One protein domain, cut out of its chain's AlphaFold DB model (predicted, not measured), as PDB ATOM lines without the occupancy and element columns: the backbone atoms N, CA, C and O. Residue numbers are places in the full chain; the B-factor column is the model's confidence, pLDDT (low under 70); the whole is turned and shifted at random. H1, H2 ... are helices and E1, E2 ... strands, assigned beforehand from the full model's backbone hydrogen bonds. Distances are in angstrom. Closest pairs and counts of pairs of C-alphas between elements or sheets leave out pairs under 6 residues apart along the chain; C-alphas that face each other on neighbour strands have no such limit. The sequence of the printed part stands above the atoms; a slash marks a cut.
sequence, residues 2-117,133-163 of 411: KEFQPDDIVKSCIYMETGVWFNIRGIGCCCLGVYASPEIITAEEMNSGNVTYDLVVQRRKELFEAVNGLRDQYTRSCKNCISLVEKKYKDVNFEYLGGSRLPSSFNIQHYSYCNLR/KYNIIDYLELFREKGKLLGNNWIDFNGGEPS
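This is residues 2 to 117 and 133 to 163 of the 411 residues of a protein of Brachyspira hampsonii (UniProt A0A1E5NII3). A twisted five-stranded sheet and a small two-stranded sheet, E1 and E5, lie one after the other along an elongated body, with the long helix H3 reaching from the first sheet's edge at E4 to E1. Short H1 joins E1 to the larger sheet near the middle of the body, H4 packs near E2 and E3 with its first residues, and short H2 follows E4. The 147 printed residues hold four named helices and seven named strands in the order E1 H1 E2 E3 E4 H2 H3 E5 E6 H4 E7; the larger sheet is mixed, in the order E4 E3 E2 E6 E7, and the pair E1 and E5 is antiparallel. The class is mixed, helices and strands, with only 62 residues in named elements, under half. The whole is compact, with a radius of gyration of the C-alphas of 15.1 A, and spans 51 by 32 by 31 A.

E1, residues 9 to 12, is the antiparallel neighbour of E5, residues 85 to 88, with N 10 and O 87 at 2.9 A. H1, residues 14 to 18, touches H3, residues 53 to 67; their closest C-alphas, Met 16 and Arg 60, are 6.6 A apart. E2, E3 and E4, residues 20 to 23, 26 to 28 and 39 to 42, form a meander, each strand the antiparallel neighbour of the one before; N 21 and O 28 are 2.8 A apart, N 27 and O 41 2.7 A. E2 is parallel to E6, residues 106 to 109, with N 109 and O 22 at 2.8 A, and E6 is parallel to E7, residues 153 to 157, with N 108 and O 156 at 2.8 A. H3 only grazes this sheet with residues 55 to 63; the closest C-alphas of H3 and E4, Arg 59 and Ile 40, are 5.7 A apart. The closest C-alphas of H3 and E1, Phe 64 and Ser 12, are 6.7 A apart. H2, residues 43 to 47, and H4, residues 136 to 144, are close but not clearly touching, with C-alphas Met 46 and Tyr 139 closest at 7.7 A. Each O i to N i+4 pair is within hydrogen-bond range in H1, H2 and H3; in H4 3 of 5 are.

E1 begins at C-alpha 9, (166.469, 195.541, 134.128). H3 is 21.6 A long from C-alpha 53, (149.616, 213.366, 143.850), to C-alpha 67. H4 measures 12.4 A, E7 11.8 A, E5 10.1 A and E6 10.0 A. E7 ends at C-alpha 157, (134.501, 207.784, 127.580).

The two C-alphas farthest apart, those of Gln 5 and Leu 116, are 52.3 A apart. Residues 118 to 132 are not printed, and C-alphas 117 and 133 are 21.4 A apart across the cut. The links H3 to E5 and E5 to E6 are long, 17 residues each. The mean pLDDT of the printed part is 95.4, and residue 34 alone is under 70.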
ATOM      1  N   LYS A   2     162.333 199.869 147.043       84.12
ATOM      2  CA  LYS A   2     163.655 199.480 146.532       84.12
ATOM      3  C   LYS A   2     164.266 200.654 145.760       84.12
ATOM      4  O   LYS A   2     163.598 201.244 144.913       84.12
ATOM      5  N   GLU A   3     165.531 200.960 146.022       89.19
ATOM      6  CA  GLU A   3     166.315 201.852 145.166       89.19
ATOM      7  C   GLU A   3     166.853 201.054 143.975       89.19
ATOM      8  O   GLU A   3     167.569 200.066 144.148       89.19
ATOM      9  N   PHE A   4     166.460 201.452 142.768       92.62
ATOM     10  CA  PHE A   4     166.932 200.856 141.522       92.62
ATOM     11  C   PHE A   4     168.025 201.726 140.910       92.62
ATOM     12  O   PHE A   4     167.932 202.955 140.924       92.62
ATOM     13  N   GLN A   5     169.040 201.088 140.336       96.50
ATOM     14  CA  GLN A   5     170.048 201.779 139.540       96.50
ATOM     15  C   GLN A   5     169.511 202.052 138.123       96.50
ATOM     16  O   GLN A   5     168.706 201.270 137.616       96.50
ATOM     17  N   PRO A   6     169.954 203.124 137.439       96.12
ATOM     18  CA  PRO A   6     169.446 203.498 136.113       96.12
ATOM     19  C   PRO A   6     169.448 202.373 135.065       96.12
ATOM     20  O   PRO A   6     168.550 202.313 134.224       96.12
ATOM     21  N   ASP A   7     170.448 201.490 135.101       97.44
ATOM     22  CA  ASP A   7     170.602 200.382 134.152       97.44
ATOM     23  C   ASP A   7     170.060 199.032 134.670       97.44
ATOM     24  O   ASP A   7     170.202 198.029 133.970       97.44
ATOM     25  N   ASP A   8     169.394 198.993 135.834       97.69
ATOM     26  CA  ASP A   8     168.683 197.794 136.295       97.69
ATOM     27  C   ASP A   8     167.607 197.392 135.280       97.69
ATOM     28  O   ASP A   8     166.829 198.229 134.810       97.69
ATOM     29  N   ILE A   9     167.532 196.096 134.968       98.00
ATOM     30  CA  ILE A   9     166.469 195.541 134.128       98.00
ATOM     31  C   ILE A   9     165.245 195.262 134.996       98.00
ATOM     32  O   ILE A   9     165.312 194.520 135.977       98.00
ATOM     33  N   VAL A  10     164.122 195.865 134.621       97.81
ATOM     34  CA  VAL A  10     162.851 195.800 135.344       97.81
ATOM     35  C   VAL A  10     161.703 195.518 134.388       97.81
ATOM     36  O   VAL A  10     161.788 195.789 133.190       97.81
ATOM     37  N   LYS A  11     160.593 195.017 134.924       98.06
ATOM     38  CA  LYS A  11     159.338 194.831 134.197       98.06
ATOM     39  C   LYS A  11     158.416 196.021 134.426       98.06
ATOM     40  O   LYS A  11     158.087 196.331 135.569       98.06
ATOM     41  N   SER A  12     157.978 196.678 133.356       97.62
ATOM     42  CA  SER A  12     157.014 197.784 133.429       97.62
ATOM     43  C   SER A  12     156.144 197.864 132.173       97.62
ATOM     44  O   SER A  12     156.434 197.229 131.161       97.62
ATOM     45  N   CYS A  13     155.055 198.625 132.239       95.62
ATOM     46  CA  CYS A  13     154.221 198.943 131.085       95.62
ATOM     47  C   CYS A  13     153.804 200.415 131.108       95.62
ATOM     48  O   CYS A  13     153.615 201.007 132.172       95.62
ATOM     49  N   ILE A  14     153.581 200.981 129.921       94.12
ATOM     50  CA  ILE A  14     153.225 202.398 129.768       94.12
ATOM     51  C   ILE A  14     151.927 202.774 130.497       94.12
ATOM     52  O   ILE A  14     151.805 203.880 131.016       94.12
ATOM     53  N   TYR A  15     150.979 201.838 130.602       95.12
ATOM     54  CA  TYR A  15     149.734 202.054 131.331       95.12
ATOM     55  C   TYR A  15     149.968 202.207 132.836       95.12
ATOM     56  O   TYR A  15     149.428 203.112 133.459       95.12
ATOM     57  N   MET A  16     150.800 201.351 133.433       96.00
ATOM     58  CA  MET A  16     151.155 201.453 134.852       96.00
ATOM     59  C   MET A  16     151.907 202.752 135.151       96.00
ATOM     60  O   MET A  16     151.698 203.359 136.198       96.00
ATOM     61  N   GLU A  17     152.735 203.186 134.206       96.62
ATOM     62  CA  GLU A  17     153.512 204.419 134.273       96.62
ATOM     63  C   GLU A  17     152.631 205.668 134.210       96.62
ATOM     64  O   GLU A  17     152.665 206.473 135.135       96.62
ATOM     65  N   THR A  18     151.779 205.779 133.187       96.31
ATOM     66  CA  THR A  18     151.074 207.034 132.865       96.31
ATOM     67  C   THR A  18     149.572 206.891 132.627       96.31
ATOM     68  O   THR A  18     148.853 207.884 132.623       96.31
ATOM     69  N   GLY A  19     149.061 205.675 132.437       96.75
ATOM     70  CA  GLY A  19     147.656 205.435 132.107       96.75
ATOM     71  C   GLY A  19     146.712 205.554 133.303       96.75
ATOM     72  O   GLY A  19     147.139 205.473 134.455       96.75
ATOM     73  N   VAL A  20     145.418 205.721 133.040       97.75
ATOM     74  CA  VAL A  20     144.359 205.818 134.047       97.75
ATOM     75  C   VAL A  20     143.093 205.097 133.609       97.75
ATOM     76  O   VAL A  20     142.651 205.190 132.465       97.75
ATOM     77  N   TRP A  21     142.486 204.399 134.560       97.44
ATOM     78  CA  TRP A  21     141.176 203.785 134.434       97.44
ATOM     79  C   TRP A  21     140.315 204.213 135.617       97.44
ATOM     80  O   TRP A  21     140.480 203.715 136.732       97.44
ATOM     81  N   PHE A  22     139.396 205.139 135.371       98.00
ATOM     82  CA  PHE A  22     138.382 205.526 136.342       98.00
ATOM     83  C   PHE A  22     137.290 204.466 136.336       98.00
ATOM     84  O   PHE A  22     136.576 204.333 135.349       98.00
ATOM     85  N   ASN A  23     137.154 203.701 137.412       95.00
ATOM     86  CA  ASN A  23     136.169 202.634 137.542       95.00
ATOM     87  C   ASN A  23     135.265 202.845 138.764       95.00
ATOM     88  O   ASN A  23     135.524 203.690 139.616       95.00
ATOM     89  N   ILE A  24     134.169 202.100 138.859       95.31
ATOM     90  CA  ILE A  24     133.130 202.295 139.891       95.31
ATOM     91  C   ILE A  24     133.670 202.105 141.324       95.31
ATOM     92  O   ILE A  24     133.156 202.694 142.276       95.31
ATOM     93  N   ARG A  25     134.689 201.257 141.493       95.56
ATOM     94  CA  ARG A  25     135.320 200.927 142.781       95.56
ATOM     95  C   ARG A  25     136.461 201.875 143.140       95.56
ATOM     96  O   ARG A  25     136.829 201.941 144.309       95.56
ATOM     97  N   GLY A  26     137.002 202.601 142.167       97.38
ATOM     98  CA  GLY A  26     138.144 203.486 142.344       97.38
ATOM     99  C   GLY A  26     138.916 203.683 141.045       97.38
ATOM    100  O   GLY A  26     138.365 203.592 139.953       97.38
ATOM    101  N   ILE A  27     140.206 203.953 141.168       98.19
ATOM    102  CA  ILE A  27     141.081 204.353 140.074       98.19
ATOM    103  C   ILE A  27     142.180 203.309 139.920       98.19
ATOM    104  O   ILE A  27     142.892 202.997 140.873       98.19
ATOM    105  N   GLY A  28     142.310 202.768 138.714       97.31
ATOM    106  CA  GLY A  28     143.413 201.913 138.288       97.31
ATOM    107  C   GLY A  28     144.262 202.581 137.205       97.31
ATOM    108  O   GLY A  28     144.041 203.728 136.826       97.31
ATOM    109  N   CYS A  29     145.220 201.835 136.668       96.00
ATOM    110  CA  CYS A  29     146.115 202.270 135.601       96.00
ATOM    111  C   CYS A  29     145.636 201.865 134.193       96.00
ATOM    112  O   CYS A  29     146.053 202.472 133.214       96.00
ATOM    113  N   CYS A  30     144.825 200.803 134.063       93.25
ATOM    114  CA  CYS A  30     144.439 200.240 132.760       93.25
ATOM    115  C   CYS A  30     143.209 199.326 132.830       93.25
ATOM    116  O   CYS A  30     143.065 198.571 133.795       93.25
ATOM    117  N   CYS A  31     142.438 199.275 131.737       89.19
ATOM    118  CA  CYS A  31     141.462 198.219 131.438       89.19
ATOM    119  C   CYS A  31     141.542 197.805 129.952       89.19
ATOM    120  O   CYS A  31     140.800 198.311 129.110       89.19
ATOM    121  N   LEU A  32     142.471 196.907 129.616       82.75
ATOM    122  CA  LEU A  32     142.724 196.408 128.260       82.75
ATOM    123  C   LEU A  32     142.024 195.056 128.042       82.75
ATOM    124  O   LEU A  32     142.610 193.987 128.232       82.75
ATOM    125  N   GLY A  33     140.751 195.097 127.645       74.88
ATOM    126  CA  GLY A  33     139.953 193.892 127.405       74.88
ATOM    127  C   GLY A  33     139.802 193.045 128.674       74.88
ATOM    128  O   GLY A  33     139.232 193.501 129.660       74.88
ATOM    129  N   VAL A  34     140.321 191.811 128.656       69.19
ATOM    130  CA  VAL A  34     140.316 190.908 129.826       69.19
ATOM    131  C   VAL A  34     141.416 191.220 130.849       69.19
ATOM    132  O   VAL A  34     141.398 190.672 131.952       69.19
ATOM    133  N   TYR A  35     142.367 192.099 130.514       84.94
ATOM    134  CA  TYR A  35     143.430 192.531 131.415       84.94
ATOM    135  C   TYR A  35     143.065 193.861 132.072       84.94
ATOM    136  O   TYR A  35     142.730 194.831 131.400       84.94
ATOM    137  N   ALA A  36     143.204 193.949 133.387       91.62
ATOM    138  CA  ALA A  36     143.035 195.197 134.115       91.62
ATOM    139  C   ALA A  36     144.023 195.277 135.273       91.62
ATOM    140  O   ALA A  36     144.391 194.260 135.874       91.62
ATOM    141  N   SER A  37     144.427 196.498 135.609       94.94
ATOM    142  CA  SER A  37     145.162 196.724 136.847       94.94
ATOM    143  C   SER A  37     144.243 196.531 138.061       94.94
ATOM    144  O   SER A  37     143.011 196.587 137.930       94.94
ATOM    145  N   PRO A  38     144.806 196.319 139.260       96.19
ATOM    146  CA  PRO A  38     144.061 196.589 140.482       96.19
ATOM    147  C   PRO A  38     143.736 198.088 140.589       96.19
ATOM    148  O   PRO A  38     144.343 198.926 139.909       96.19
ATOM    149  N   GLU A  39     142.778 198.419 141.447       96.69
ATOM    150  CA  GLU A  39     142.601 199.772 141.959       96.69
ATOM    151  C   GLU A  39     143.836 200.167 142.784       96.69
ATOM    152  O   GLU A  39     144.245 199.444 143.690       96.69
ATOM    153  N   ILE A  40     144.438 201.310 142.459       97.38
ATOM    154  CA  ILE A  40     145.537 201.910 143.228       97.38
ATOM    155  C   ILE A  40     145.023 202.922 144.257       97.38
ATOM    156  O   ILE A  40     145.681 203.148 145.273       97.38
ATOM    157  N   ILE A  41     143.844 203.488 143.997       98.25
ATOM    158  CA  ILE A  41     143.087 204.368 144.887       98.25
ATOM    159  C   ILE A  41     141.626 203.921 144.839       98.25
ATOM    160  O   ILE A  41     141.085 203.695 143.759       98.25
ATOM    161  N   THR A  42     140.973 203.785 145.982       97.88
ATOM    162  CA  THR A  42     139.549 203.435 146.069       97.88
ATOM    163  C   THR A  42     138.647 204.660 145.898       97.88
ATOM    164  O   THR A  42     139.060 205.802 146.088       97.88
ATOM    165  N   ALA A  43     137.376 204.434 145.561       97.50
ATOM    166  CA  ALA A  43     136.370 205.496 145.515       97.50
ATOM    167  C   ALA A  43     136.177 206.175 146.887       97.50
ATOM    168  O   ALA A  43     135.937 207.375 146.949       97.50
ATOM    169  N   GLU A  44     136.302 205.413 147.980       97.50
ATOM    170  CA  GLU A  44     136.232 205.939 149.347       97.50
ATOM    171  C   GLU A  44     137.423 206.848 149.664       97.50
ATOM    172  O   GLU A  44     137.224 207.963 150.144       97.50
ATOM    173  N   GLU A  45     138.647 206.422 149.323       97.56
ATOM    174  CA  GLU A  45     139.838 207.265 149.461       97.56
ATOM    175  C   GLU A  45     139.668 208.574 148.680       97.56
ATOM    176  O   GLU A  45     139.864 209.640 149.264       97.56
ATOM    177  N   MET A  46     139.233 208.519 147.413       97.00
ATOM    178  CA  MET A  46     138.989 209.731 146.614       97.00
ATOM    179  C   MET A  46     137.991 210.678 147.286       97.00
ATOM    180  O   MET A  46     138.268 211.867 147.413       97.00
ATOM    181  N   ASN A  47     136.867 210.156 147.778       94.62
ATOM    182  CA  ASN A  47     135.836 210.966 148.434       94.62
ATOM    183  C   ASN A  47     136.256 211.546 149.783       94.62
ATOM    184  O   ASN A  47     135.647 212.503 150.251       94.62
ATOM    185  N   SER A  48     137.274 210.973 150.426       95.12
ATOM    186  CA  SER A  48     137.782 211.498 151.694       95.12
ATOM    187  C   SER A  48     138.498 212.847 151.544       95.12
ATOM    188  O   SER A  48     138.755 213.502 152.550       95.12
ATOM    189  N   GLY A  49     138.864 213.242 150.316       92.06
ATOM    190  CA  GLY A  49     139.647 214.450 150.036       92.06
ATOM    191  C   GLY A  49     141.131 214.347 150.414       92.06
ATOM    192  O   GLY A  49     141.872 215.309 150.244       92.06
ATOM    193  N   ASN A  50     141.589 213.189 150.904       95.25
ATOM    194  CA  ASN A  50     142.966 212.990 151.372       95.25
ATOM    195  C   ASN A  50     143.912 212.419 150.304       95.25
ATOM    196  O   ASN A  50     145.087 212.173 150.585       95.25
ATOM    197  N   VAL A  51     143.418 212.156 149.091       98.25
ATOM    198  CA  VAL A  51     144.258 211.630 148.010       98.25
ATOM    199  C   VAL A  51     145.125 212.752 147.461       98.25
ATOM    200  O   VAL A  51     144.627 213.767 146.992       98.25
ATOM    201  N   THR A  52     146.437 212.542 147.495       98.50
ATOM    202  CA  THR A  52     147.427 213.485 146.972       98.50
ATOM    203  C   THR A  52     148.134 212.903 145.755       98.50
ATOM    204  O   THR A  52     148.204 211.686 145.572       98.50
ATOM    205  N   TYR A  53     148.727 213.774 144.941       98.62
ATOM    206  CA  TYR A  53     149.616 213.366 143.850       98.62
ATOM    207  C   TYR A  53     150.703 212.378 144.315       98.62
ATOM    208  O   TYR A  53     150.891 211.333 143.692       98.62
ATOM    209  N   ASP A  54     151.382 212.664 145.432       98.44
ATOM    210  CA  ASP A  54     152.484 211.827 145.917       98.44
ATOM    211  C   ASP A  54     151.996 210.439 146.346       98.44
ATOM    212  O   ASP A  54     152.662 209.442 146.061       98.44
ATOM    213  N   LEU A  55     150.798 210.352 146.942       98.25
ATOM    214  CA  LEU A  55     150.164 209.073 147.263       98.25
ATOM    215  C   LEU A  55     149.895 208.254 145.995       98.25
ATOM    216  O   LEU A  55     150.184 207.060 145.958       98.25
ATOM    217  N   VAL A  56     149.376 208.881 144.937       98.25
ATOM    218  CA  VAL A  56     149.113 208.192 143.663       98.25
ATOM    219  C   VAL A  56     150.411 207.671 143.043       98.25
ATOM    220  O   VAL A  56     150.480 206.504 142.646       98.25
ATOM    221  N   VAL A  57     151.456 208.504 142.987       98.12
ATOM    222  CA  VAL A  57     152.778 208.109 142.473       98.12
ATOM    223  C   VAL A  57     153.362 206.970 143.304       98.12
ATOM    224  O   VAL A  57     153.889 206.007 142.745       98.12
ATOM    225  N   GLN A  58     153.239 207.042 144.631       97.44
ATOM    226  CA  GLN A  58     153.642 205.960 145.521       97.44
ATOM    227  C   GLN A  58     152.894 204.667 145.172       97.44
ATOM    228  O   GLN A  58     153.543 203.661 144.913       97.44
ATOM    229  N   ARG A  59     151.560 204.679 145.077       97.31
ATOM    230  CA  ARG A  59     150.760 203.472 144.787       97.31
ATOM    231  C   ARG A  59     151.086 202.853 143.420       97.31
ATOM    232  O   ARG A  59     151.091 201.627 143.292       97.31
ATOM    233  N   ARG A  60     151.438 203.663 142.410       97.62
ATOM    234  CA  ARG A  60     151.981 203.158 141.129       97.62
ATOM    235  C   ARG A  60     153.318 202.442 141.318       97.62
ATOM    236  O   ARG A  60     153.496 201.349 140.784       97.62
ATOM    237  N   LYS A  61     154.236 203.019 142.103       97.31
ATOM    238  CA  LYS A  61     155.526 202.390 142.439       97.31
ATOM    239  C   LYS A  61     155.338 201.084 143.216       97.31
ATOM    240  O   LYS A  61     156.058 200.129 142.956       97.31
ATOM    241  N   GLU A  62     154.357 201.004 144.111       97.44
ATOM    242  CA  GLU A  62     154.043 199.775 144.856       97.44
ATOM    243  C   GLU A  62     153.521 198.663 143.937       97.44
ATOM    244  O   GLU A  62     153.989 197.526 144.019       97.44
ATOM    245  N   LEU A  63     152.631 198.994 142.993       97.69
ATOM    246  CA  LEU A  63     152.205 198.056 141.950       97.69
ATOM    247  C   LEU A  63     153.391 197.607 141.079       97.69
ATOM    248  O   LEU A  63     153.518 196.418 140.779       97.69
ATOM    249  N   PHE A  64     154.280 198.533 140.712       97.81
ATOM    250  CA  PHE A  64     155.513 198.236 139.981       97.81
ATOM    251  C   PHE A  64     156.448 197.293 140.761       97.81
ATOM    252  O   PHE A  64     156.946 196.316 140.199       97.81
ATOM    253  N   GLU A  65     156.654 197.516 142.061       97.38
ATOM    254  CA  GLU A  65     157.416 196.607 142.927       97.38
ATOM    255  C   GLU A  65     156.776 195.211 142.962       97.38
ATOM    256  O   GLU A  65     157.476 194.202 142.848       97.38
ATOM    257  N   ALA A  66     155.446 195.141 143.056       97.25
ATOM    258  CA  ALA A  66     154.711 193.883 143.126       97.25
ATOM    259  C   ALA A  66     154.823 193.051 141.838       97.25
ATOM    260  O   ALA A  66     155.073 191.844 141.896       97.25
ATOM    261  N   VAL A  67     154.716 193.674 140.655       97.06
ATOM    262  CA  VAL A  67     154.904 192.950 139.379       97.06
ATOM    263  C   VAL A  67     156.351 192.488 139.173       97.06
ATOM    264  O   VAL A  67     156.571 191.483 138.499       97.06
ATOM    265  N   ASN A  68     157.321 193.159 139.804       97.00
ATOM    266  CA  ASN A  68     158.733 192.760 139.831       97.00
ATOM    267  C   ASN A  68     159.076 191.775 140.967       97.00
ATOM    268  O   ASN A  68     160.238 191.405 141.119       97.00
ATOM    269  N   GLY A  69     158.094 191.325 141.756       95.81
ATOM    270  CA  GLY A  69     158.301 190.341 142.826       95.81
ATOM    271  C   GLY A  69     159.000 190.889 144.073       95.81
ATOM    272  O   GLY A  69     159.545 190.116 144.851       95.81
ATOM    273  N   LEU A  70     158.994 192.210 144.264       96.38
ATOM    274  CA  LEU A  70     159.644 192.894 145.389       96.38
ATOM    275  C   LEU A  70     158.674 193.251 146.519       96.38
ATOM    276  O   LEU A  70     159.095 193.708 147.579       96.38
ATOM    277  N   ARG A  71     157.376 193.070 146.281       95.44
ATOM    278  CA  ARG A  71     156.300 193.334 147.229       95.44
ATOM    279  C   ARG A  71     155.223 192.273 147.072       95.44
ATOM    280  O   ARG A  71     154.832 191.958 145.948       95.44
ATOM    281  N   ASP A  72     154.728 191.758 148.191       94.38
ATOM    282  CA  ASP A  72     153.545 190.905 148.188       94.38
ATOM    283  C   ASP A  72     152.287 191.781 148.156       94.38
ATOM    284  O   ASP A  72     151.915 192.415 149.143       94.38
ATOM    285  N   GLN A  73     151.692 191.906 146.973       93.88
ATOM    286  CA  GLN A  73     150.488 192.694 146.729       93.88
ATOM    287  C   GLN A  73     149.721 192.098 145.549       93.88
ATOM    288  O   GLN A  73     150.300 191.602 144.578       93.88
ATOM    289  N   TYR A  74     148.393 192.188 145.603       94.31
ATOM    290  CA  TYR A  74     147.536 191.779 144.499       94.31
ATOM    291  C   TYR A  74     147.793 192.634 143.249       94.31
ATOM    292  O   TYR A  74     147.567 193.840 143.243       94.31
ATOM    293  N   THR A  75     148.234 191.993 142.165       94.62
ATOM    294  CA  THR A  75     148.543 192.649 140.877       94.62
ATOM    295  C   THR A  75     147.462 192.431 139.819       94.62
ATOM    296  O   THR A  75     147.623 192.854 138.672       94.62
ATOM    297  N   ARG A  76     146.359 191.758 140.177       94.00
ATOM    298  CA  ARG A  76     145.335 191.290 139.234       94.00
ATOM    299  C   ARG A  76     145.986 190.570 138.049       94.00
ATOM    300  O   ARG A  76     146.685 189.581 138.248       94.00
ATOM    301  N   SER A  77     145.780 191.048 136.825       92.62
ATOM    302  CA  SER A  77     146.327 190.437 135.618       92.62
ATOM    303  C   SER A  77     147.649 191.067 135.173       92.62
ATOM    304  O   SER A  77     148.220 190.603 134.192       92.62
ATOM    305  N   CYS A  78     148.146 192.118 135.846       94.44
ATOM    306  CA  CYS A  78     149.328 192.869 135.403       94.44
ATOM    307  C   CYS A  78     150.574 191.988 135.276       94.44
ATOM    308  O   CYS A  78     151.280 192.098 134.281       94.44
ATOM    309  N   LYS A  79     150.817 191.084 136.236       93.25
ATOM    310  CA  LYS A  79     152.013 190.221 136.258       93.25
ATOM    311  C   LYS A  79     152.127 189.293 135.040       93.25
ATOM    312  O   LYS A  79     153.234 188.937 134.656       93.25
ATOM    313  N   ASN A  80     150.993 188.946 134.430       90.00
ATOM    314  CA  ASN A  80     150.901 188.056 133.268       90.00
ATOM    315  C   ASN A  80     150.397 188.796 132.013       90.00
ATOM    316  O   ASN A  80     149.896 188.172 131.080       90.00
ATOM    317  N   CYS A  81     150.441 190.130 132.013       90.19
ATOM    318  CA  CYS A  81     149.905 190.942 130.929       90.19
ATOM    319  C   CYS A  81     150.911 191.069 129.783       90.19
ATOM    320  O   CYS A  81     152.085 191.343 130.013       90.19
ATOM    321  N   ILE A  82     150.424 190.984 128.545       87.69
ATOM    322  CA  ILE A  82     151.234 191.142 127.326       87.69
ATOM    323  C   ILE A  82     151.885 192.525 127.189       87.69
ATOM    324  O   ILE A  82     152.866 192.676 126.471       87.69
ATOM    325  N   SER A  83     151.341 193.547 127.855       91.00
ATOM    326  CA  SER A  83     151.910 194.898 127.837       91.00
ATOM    327  C   SER A  83     153.057 195.078 128.833       91.00
ATOM    328  O   SER A  83     153.703 196.123 128.808       91.00
ATOM    329  N   LEU A  84     153.292 194.111 129.727       94.88
ATOM    330  CA  LEU A  84     154.395 194.139 130.682       94.88
ATOM    331  C   LEU A  84     155.680 193.680 129.984       94.88
ATOM    332  O   LEU A  84     155.799 192.520 129.599       94.88
ATOM    333  N   VAL A  85     156.644 194.588 129.839       96.50
ATOM    334  CA  VAL A  85     157.889 194.351 129.097       96.50
ATOM    335  C   VAL A  85     159.113 194.616 129.964       96.50
ATOM    336  O   VAL A  85     159.049 195.388 130.922       96.50
ATOM    337  N   GLU A  86     160.232 193.982 129.621       97.81
ATOM    338  CA  GLU A  86     161.528 194.265 130.238       97.81
ATOM    339  C   GLU A  86     162.149 195.523 129.624       97.81
ATOM    340  O   GLU A  86     162.214 195.665 128.403       97.81
ATOM    341  N   LYS A  87     162.599 196.446 130.476       97.69
ATOM    342  CA  LYS A  87     163.328 197.655 130.079       97.69
ATOM    343  C   LYS A  87     164.250 198.139 131.194       97.69
ATOM    344  O   LYS A  87     164.199 197.630 132.313       97.69
ATOM    345  N   LYS A  88     165.103 199.117 130.887       98.19
ATOM    346  CA  LYS A  88     165.970 199.745 131.887       98.19
ATOM    347  C   LYS A  88     165.150 200.647 132.803       98.19
ATOM    348  O   LYS A  88     164.236 201.332 132.345       98.19
ATOM    349  N   TYR A  89     165.496 200.686 134.088       97.75
ATOM    350  CA  TYR A  89     164.766 201.489 135.068       97.75
ATOM    351  C   TYR A  89     164.752 202.988 134.735       97.75
ATOM    352  O   TYR A  89     163.738 203.647 134.945       97.75
ATOM    353  N   LYS A  90     165.823 203.522 134.135       97.25
ATOM    354  CA  LYS A  90     165.875 204.925 133.683       97.25
ATOM    355  C   LYS A  90     164.807 205.312 132.654       97.25
ATOM    356  O   LYS A  90     164.546 206.497 132.484       97.25
ATOM    357  N   ASP A  91     164.195 204.328 131.994       97.06
ATOM    358  CA  ASP A  91     163.137 204.524 131.002       97.06
ATOM    359  C   ASP A  91     161.727 204.378 131.617       97.06
ATOM    360  O   ASP A  91     160.736 204.295 130.890       97.06
ATOM    361  N   VAL A  92     161.612 204.273 132.948       97.31
ATOM    362  CA  VAL A  92     160.344 204.178 133.693       97.31
ATOM    363  C   VAL A  92     159.986 205.541 134.279       97.31
ATOM    364  O   VAL A  92     160.809 206.163 134.949       97.31
ATOM    365  N   ASN A  93     158.740 205.990 134.097       96.19
ATOM    366  CA  ASN A  93     158.283 207.256 134.671       96.19
ATOM    367  C   ASN A  93     156.865 207.168 135.255       96.19
ATOM    368  O   ASN A  93     155.918 206.861 134.542       96.19
ATOM    369  N   PHE A  94     156.718 207.477 136.546       97.12
ATOM    370  CA  PHE A  94     155.430 207.475 137.257       97.12
ATOM    371  C   PHE A  94     154.896 208.875 137.566       97.12
ATOM    372  O   PHE A  94     153.875 209.004 138.235       97.12
ATOM    373  N   GLU A  95     155.616 209.925 137.171       96.88
ATOM    374  CA  GLU A  95     155.282 211.295 137.551       96.88
ATOM    375  C   GLU A  95     154.141 211.887 136.727       96.88
ATOM    376  O   GLU A  95     153.444 212.779 137.198       96.88
ATOM    377  N   TYR A  96     153.950 211.406 135.503       97.81
ATOM    378  CA  TYR A  96     152.994 211.975 134.563       97.81
ATOM    379  C   TYR A  96     151.721 211.141 134.466       97.81
ATOM    380  O   TYR A  96     151.746 209.918 134.595       97.81
ATOM    381  N   LEU A  97     150.611 211.819 134.182       97.88
ATOM    382  CA  LEU A  97     149.337 211.206 133.825       97.88
ATOM    383  C   LEU A  97     149.024 211.511 132.361       97.88
ATOM    384  O   LEU A  97     149.017 212.674 131.960       97.88
ATOM    385  N   GLY A  98     148.735 210.482 131.573       95.94
ATOM    386  CA  GLY A  98     148.481 210.598 130.142       95.94
ATOM    387  C   GLY A  98     149.750 210.748 129.295       95.94
ATOM    388  O   GLY A  98     150.839 210.341 129.690       95.94
ATOM    389  N   GLY A  99     149.606 211.324 128.100       93.56
ATOM    390  CA  GLY A  99     150.685 211.472 127.118       93.56
ATOM    391  C   GLY A  99     150.796 210.302 126.141       93.56
ATOM    392  O   GLY A  99     151.733 210.251 125.347       93.56
ATOM    393  N   SER A 100     149.848 209.364 126.183       86.75
ATOM    394  CA  SER A 100     149.858 208.163 125.355       86.75
ATOM    395  C   SER A 100     148.574 208.048 124.544       86.75
ATOM    396  O   SER A 100     147.468 208.039 125.081       86.75
ATOM    397  N   ARG A 101     148.711 207.909 123.225       89.88
ATOM    398  CA  ARG A 101     147.579 207.707 122.312       89.88
ATOM    399  C   ARG A 101     147.256 206.220 122.147       89.88
ATOM    400  O   ARG A 101     147.117 205.725 121.031       89.88
ATOM    401  N   LEU A 102     147.199 205.501 123.266       86.38
ATOM    402  CA  LEU A 102     146.886 204.075 123.302       86.38
ATOM    403  C   LEU A 102     145.446 203.853 123.787       86.38
ATOM    404  O   LEU A 102     145.041 204.487 124.765       86.38
ATOM    405  N   PRO A 103     144.683 202.936 123.166       83.00
ATOM    406  CA  PRO A 103     143.382 202.520 123.685       83.00
ATOM    407  C   PRO A 103     143.477 202.079 125.146       83.00
ATOM    408  O   PRO A 103     144.484 201.499 125.551       83.00
ATOM    409  N   SER A 104     142.453 202.358 125.950       84.75
ATOM    410  CA  SER A 104     142.404 202.035 127.382       84.75
ATOM    411  C   SER A 104     143.474 202.690 128.269       84.75
ATOM    412  O   SER A 104     143.510 202.400 129.468       84.75
ATOM    413  N   SER A 105     144.330 203.568 127.730       87.50
ATOM    414  CA  SER A 105     145.311 204.315 128.530       87.50
ATOM    415  C   SER A 105     144.712 205.507 129.260       87.50
ATOM    416  O   SER A 105     145.257 205.923 130.275       87.50
ATOM    417  N   PHE A 106     143.567 206.008 128.808       96.38
ATOM    418  CA  PHE A 106     142.788 207.006 129.521       96.38
ATOM    419  C   PHE A 106     141.314 206.630 129.395       96.38
ATOM    420  O   PHE A 106     140.667 206.897 128.389       96.38
ATOM    421  N   ASN A 107     140.783 205.939 130.397       96.94
ATOM    422  CA  ASN A 107     139.472 205.309 130.311       96.94
ATOM    423  C   ASN A 107     138.553 205.790 131.439       96.94
ATOM    424  O   ASN A 107     138.921 205.741 132.614       96.94
ATOM    425  N   ILE A 108     137.357 206.260 131.079       97.81
ATOM    426  CA  ILE A 108     136.371 206.826 132.000       97.81
ATOM    427  C   ILE A 108     135.166 205.882 132.082       97.81
ATOM    428  O   ILE A 108     134.320 205.885 131.194       97.81
ATOM    429  N   GLN A 109     135.083 205.112 133.172       96.00
ATOM    430  CA  GLN A 109     134.042 204.112 133.494       96.00
ATOM    431  C   GLN A 109     133.660 204.125 134.988       96.00
ATOM    432  O   GLN A 109     133.312 203.102 135.580       96.00
ATOM    433  N   HIS A 110     133.741 205.281 135.649       97.19
ATOM    434  CA  HIS A 110     133.472 205.411 137.090       97.19
ATOM    435  C   HIS A 110     131.986 205.307 137.475       97.19
ATOM    436  O   HIS A 110     131.612 205.561 138.616       97.19
ATOM    437  N   TYR A 111     131.143 204.913 136.523       97.44
ATOM    438  CA  TYR A 111     129.708 204.701 136.627       97.44
ATOM    439  C   TYR A 111     129.299 203.637 135.598       97.44
ATOM    440  O   TYR A 111     129.966 203.436 134.581       97.44
ATOM    441  N   SER A 112     128.170 202.983 135.842       97.31
ATOM    442  CA  SER A 112     127.544 202.044 134.899       97.31
ATOM    443  C   SER A 112     126.043 202.271 134.734       97.31
ATOM    444  O   SER A 112     125.378 201.512 134.034       97.31
ATOM    445  N   TYR A 113     125.481 203.313 135.357       97.94
ATOM    446  CA  TYR A 113     124.070 203.651 135.204       97.94
ATOM    447  C   TYR A 113     123.706 203.872 133.729       97.94
ATOM    448  O   TYR A 113     124.359 204.632 133.015       97.94
ATOM    449  N   CYS A 114     122.654 203.191 133.277       98.38
ATOM    450  CA  CYS A 114     122.211 203.201 131.888       98.38
ATOM    451  C   CYS A 114     120.687 203.042 131.812       98.38
ATOM    452  O   CYS A 114     120.068 202.339 132.620       98.38
ATOM    453  N   ASN A 115     120.086 203.689 130.818       98.00
ATOM    454  CA  ASN A 115     118.660 203.636 130.495       98.00
ATOM    455  C   ASN A 115     118.270 202.472 129.563       98.00
ATOM    456  O   ASN A 115     117.095 202.353 129.222       98.00
ATOM    457  N   LEU A 116     119.223 201.624 129.170       98.31
ATOM    458  CA  LEU A 116     119.001 200.399 128.395       98.31
ATOM    459  C   LEU A 116     119.353 199.150 129.216       98.31
ATOM    460  O   LEU A 116     120.006 199.234 130.259       98.31
ATOM    461  N   ARG A 117     118.898 197.980 128.757       97.56
ATOM    462  CA  ARG A 117     119.170 196.660 129.350       97.56
ATOM    463  C   ARG A 117     119.602 195.691 128.260       97.56
ATOM    464  O   ARG A 117     118.952 194.676 128.032       97.56
ATOM    465  N   LYS A 133     130.571 207.523 142.096       95.69
ATOM    466  CA  LYS A 133     130.832 207.676 143.532       95.69
ATOM    467  C   LYS A 133     131.779 208.818 143.851       95.69
ATOM    468  O   LYS A 133     131.735 209.273 144.977       95.69
ATOM    469  N   TYR A 134     132.605 209.242 142.903       96.94
ATOM    470  CA  TYR A 134     133.641 210.258 143.072       96.94
ATOM    471  C   TYR A 134     133.746 211.098 141.795       96.94
ATOM    472  O   TYR A 134     133.329 210.644 140.724       96.94
ATOM    473  N   ASN A 135     134.304 212.304 141.906       96.56
ATOM    474  CA  ASN A 135     134.556 213.176 140.764       96.56
ATOM    475  C   ASN A 135     135.933 212.873 140.159       96.56
ATOM    476  O   ASN A 135     136.946 212.847 140.858       96.56
ATOM    477  N   ILE A 136     135.983 212.631 138.849       97.94
ATOM    478  CA  ILE A 136     137.252 212.353 138.172       97.94
ATOM    479  C   ILE A 136     138.103 213.613 137.999       97.94
ATOM    480  O   ILE A 136     139.322 213.494 137.920       97.94
ATOM    481  N   ILE A 137     137.487 214.801 137.945       98.56
ATOM    482  CA  ILE A 137     138.214 216.067 137.778       98.56
ATOM    483  C   ILE A 137     139.149 216.282 138.968       98.56
ATOM    484  O   ILE A 137     140.323 216.557 138.749       98.56
ATOM    485  N   ASP A 138     138.687 216.009 140.191       98.06
ATOM    486  CA  ASP A 138     139.496 216.103 141.412       98.06
ATOM    487  C   ASP A 138     140.800 215.291 141.303       98.06
ATOM    488  O   ASP A 138     141.864 215.760 141.692       98.06
ATOM    489  N   TYR A 139     140.751 214.092 140.707       98.50
ATOM    490  CA  TYR A 139     141.955 213.289 140.460       98.50
ATOM    491  C   TYR A 139     142.859 213.891 139.378       98.50
ATOM    492  O   TYR A 139     144.084 213.839 139.492       98.50
ATOM    493  N   LEU A 140     142.271 214.433 138.308       98.69
ATOM    494  CA  LEU A 140     143.025 215.065 137.225       98.69
ATOM    495  C   LEU A 140     143.751 216.328 137.710       98.69
ATOM    496  O   LEU A 140     144.885 216.562 137.287       98.69
ATOM    497  N   GLU A 141     143.150 217.093 138.625       98.56
ATOM    498  CA  GLU A 141     143.767 218.276 139.235       98.56
ATOM    499  C   GLU A 141     145.049 217.948 139.997       98.56
ATOM    500  O   GLU A 141     146.032 218.674 139.851       98.56
ATOM    501  N   LEU A 142     145.108 216.799 140.688       98.50
ATOM    502  CA  LEU A 142     146.320 216.355 141.395       98.50
ATOM    503  C   LEU A 142     147.564 216.381 140.493       98.50
ATOM    504  O   LEU A 142     148.671 216.682 140.947       98.50
ATOM    505  N   PHE A 143     147.388 216.059 139.208       98.69
ATOM    506  CA  PHE A 143     148.450 216.094 138.206       98.69
ATOM    507  C   PHE A 143     148.534 217.443 137.492       98.69
ATOM    508  O   PHE A 143     149.641 217.929 137.240       98.69
ATOM    509  N   ARG A 144     147.394 218.062 137.158       98.50
ATOM    510  CA  ARG A 144     147.354 219.327 136.410       98.50
ATOM    511  C   ARG A 144     148.015 220.468 137.174       98.50
ATOM    512  O   ARG A 144     148.855 221.153 136.597       98.50
ATOM    513  N   GLU A 145     147.719 220.623 138.463       98.06
ATOM    514  CA  GLU A 145     148.271 221.688 139.317       98.06
ATOM    515  C   GLU A 145     149.803 221.641 139.422       98.06
ATOM    516  O   GLU A 145     150.454 222.643 139.712       98.06
ATOM    517  N   LYS A 146     150.401 220.478 139.148       98.25
ATOM    518  CA  LYS A 146     151.854 220.267 139.139       98.25
ATOM    519  C   LYS A 146     152.477 220.342 137.743       98.25
ATOM    520  O   LYS A 146     153.675 220.111 137.613       98.25
ATOM    521  N   GLY A 147     151.686 220.614 136.703       98.12
ATOM    522  CA  GLY A 147     152.136 220.576 135.309       98.12
ATOM    523  C   GLY A 147     152.443 219.162 134.802       98.12
ATOM    524  O   GLY A 147     153.264 218.997 133.903       98.12
ATOM    525  N   LYS A 148     151.820 218.132 135.395       98.44
ATOM    526  CA  LYS A 148     152.103 216.710 135.124       98.44
ATOM    527  C   LYS A 148     150.950 215.952 134.460       98.44
ATOM    528  O   LYS A 148     151.050 214.746 134.242       98.44
ATOM    529  N   LEU A 149     149.866 216.648 134.121       98.38
ATOM    530  CA  LEU A 149     148.798 216.123 133.273       98.38
ATOM    531  C   LEU A 149     149.145 216.394 131.805       98.38
ATOM    532  O   LEU A 149     149.240 217.546 131.388       98.38
ATOM    533  N   LEU A 150     149.349 215.333 131.031       97.12
ATOM    534  CA  LEU A 150     149.755 215.411 129.632       97.12
ATOM    535  C   LEU A 150     148.550 215.245 128.699       97.12
ATOM    536  O   LEU A 150     147.656 214.441 128.961       97.12
ATOM    537  N   GLY A 151     148.555 215.986 127.588       95.88
ATOM    538  CA  GLY A 151     147.577 215.849 126.503       95.88
ATOM    539  C   GLY A 151     147.909 214.720 125.520       95.88
ATOM    540  O   GLY A 151     148.679 213.812 125.827       95.88
ATOM    541  N   ASN A 152     147.349 214.795 124.305       93.19
ATOM    542  CA  ASN A 152     147.540 213.798 123.233       93.19
ATOM    543  C   ASN A 152     147.105 212.365 123.618       93.19
ATOM    544  O   ASN A 152     147.640 211.376 123.114       93.19
ATOM    545  N   ASN A 153     146.122 212.247 124.511       96.31
ATOM    546  CA  ASN A 153     145.572 210.957 124.911       96.31
ATOM    547  C   ASN A 153     144.574 210.418 123.881       96.31
ATOM    548  O   ASN A 153     143.942 211.171 123.134       96.31
ATOM    549  N   TRP A 154     144.386 209.100 123.887       95.12
ATOM    550  CA  TRP A 154     143.144 208.488 123.421       95.12
ATOM    551  C   TRP A 154     142.248 208.258 124.639       95.12
ATOM    552  O   TRP A 154     142.622 207.501 125.534       95.12
ATOM    553  N   ILE A 155     141.110 208.950 124.697       97.62
ATOM    554  CA  ILE A 155     140.213 208.948 125.853       97.62
ATOM    555  C   ILE A 155     138.967 208.139 125.518       97.62
ATOM    556  O   ILE A 155     138.128 208.584 124.738       97.62
ATOM    557  N   ASP A 156     138.826 206.978 126.146       96.44
ATOM    558  CA  ASP A 156     137.623 206.159 126.050       96.44
ATOM    559  C   ASP A 156     136.616 206.623 127.108       96.44
ATOM    560  O   ASP A 156     136.779 206.337 128.298       96.44
ATOM    561  N   PHE A 157     135.572 207.341 126.690       97.75
ATOM    562  CA  PHE A 157     134.501 207.784 127.580       97.75
ATOM    563  C   PHE A 157     133.280 206.877 127.409       97.75
ATOM    564  O   PHE A 157     132.492 207.014 126.472       97.75
ATOM    565  N   ASN A 158     133.163 205.905 128.311       94.12
ATOM    566  CA  ASN A 158     132.159 204.844 128.304       94.12
ATOM    567  C   ASN A 158     131.694 204.555 129.746       94.12
ATOM    568  O   ASN A 158     131.563 205.478 130.549       94.12
ATOM    569  N   GLY A 159     131.372 203.298 130.065       92.31
ATOM    570  CA  GLY A 159     130.738 202.896 131.319       92.31
ATOM    571  C   GLY A 159     129.287 202.519 131.053       92.31
ATOM    572  O   GLY A 159     129.026 201.591 130.291       92.31
ATOM    573  N   GLY A 160     128.358 203.235 131.679       95.56
ATOM    574  CA  GLY A 160     126.932 203.148 131.375       95.56
ATOM    575  C   GLY A 160     126.570 203.989 130.152       95.56
ATOM    576  O   GLY A 160     127.137 203.816 129.079       95.56
ATOM    577  N   GLU A 161     125.632 204.918 130.321       98.12
ATOM    578  CA  GLU A 161     125.319 205.926 129.304       98.12
ATOM    579  C   GLU A 161     125.891 207.296 129.718       98.12
ATOM    580  O   GLU A 161     125.364 207.891 130.665       98.12
ATOM    581  N   PRO A 162     126.924 207.828 129.027       98.00
ATOM    582  CA  PRO A 162     127.564 209.090 129.403       98.00
ATOM    583  C   PRO A 162     126.611 210.268 129.537       98.00
ATOM    584  O   PRO A 162     126.722 211.028 130.493       98.00
ATOM    585  N   SER A 163     125.613 210.391 128.659       97.12
ATOM    586  CA  SER A 163     124.659 211.508 128.716       97.12
ATOM    587  C   SER A 163     123.745 211.497 129.958       97.12
ATOM    588  O   SER A 163     122.995 212.457 130.180       97.12
TER     589      SER A 163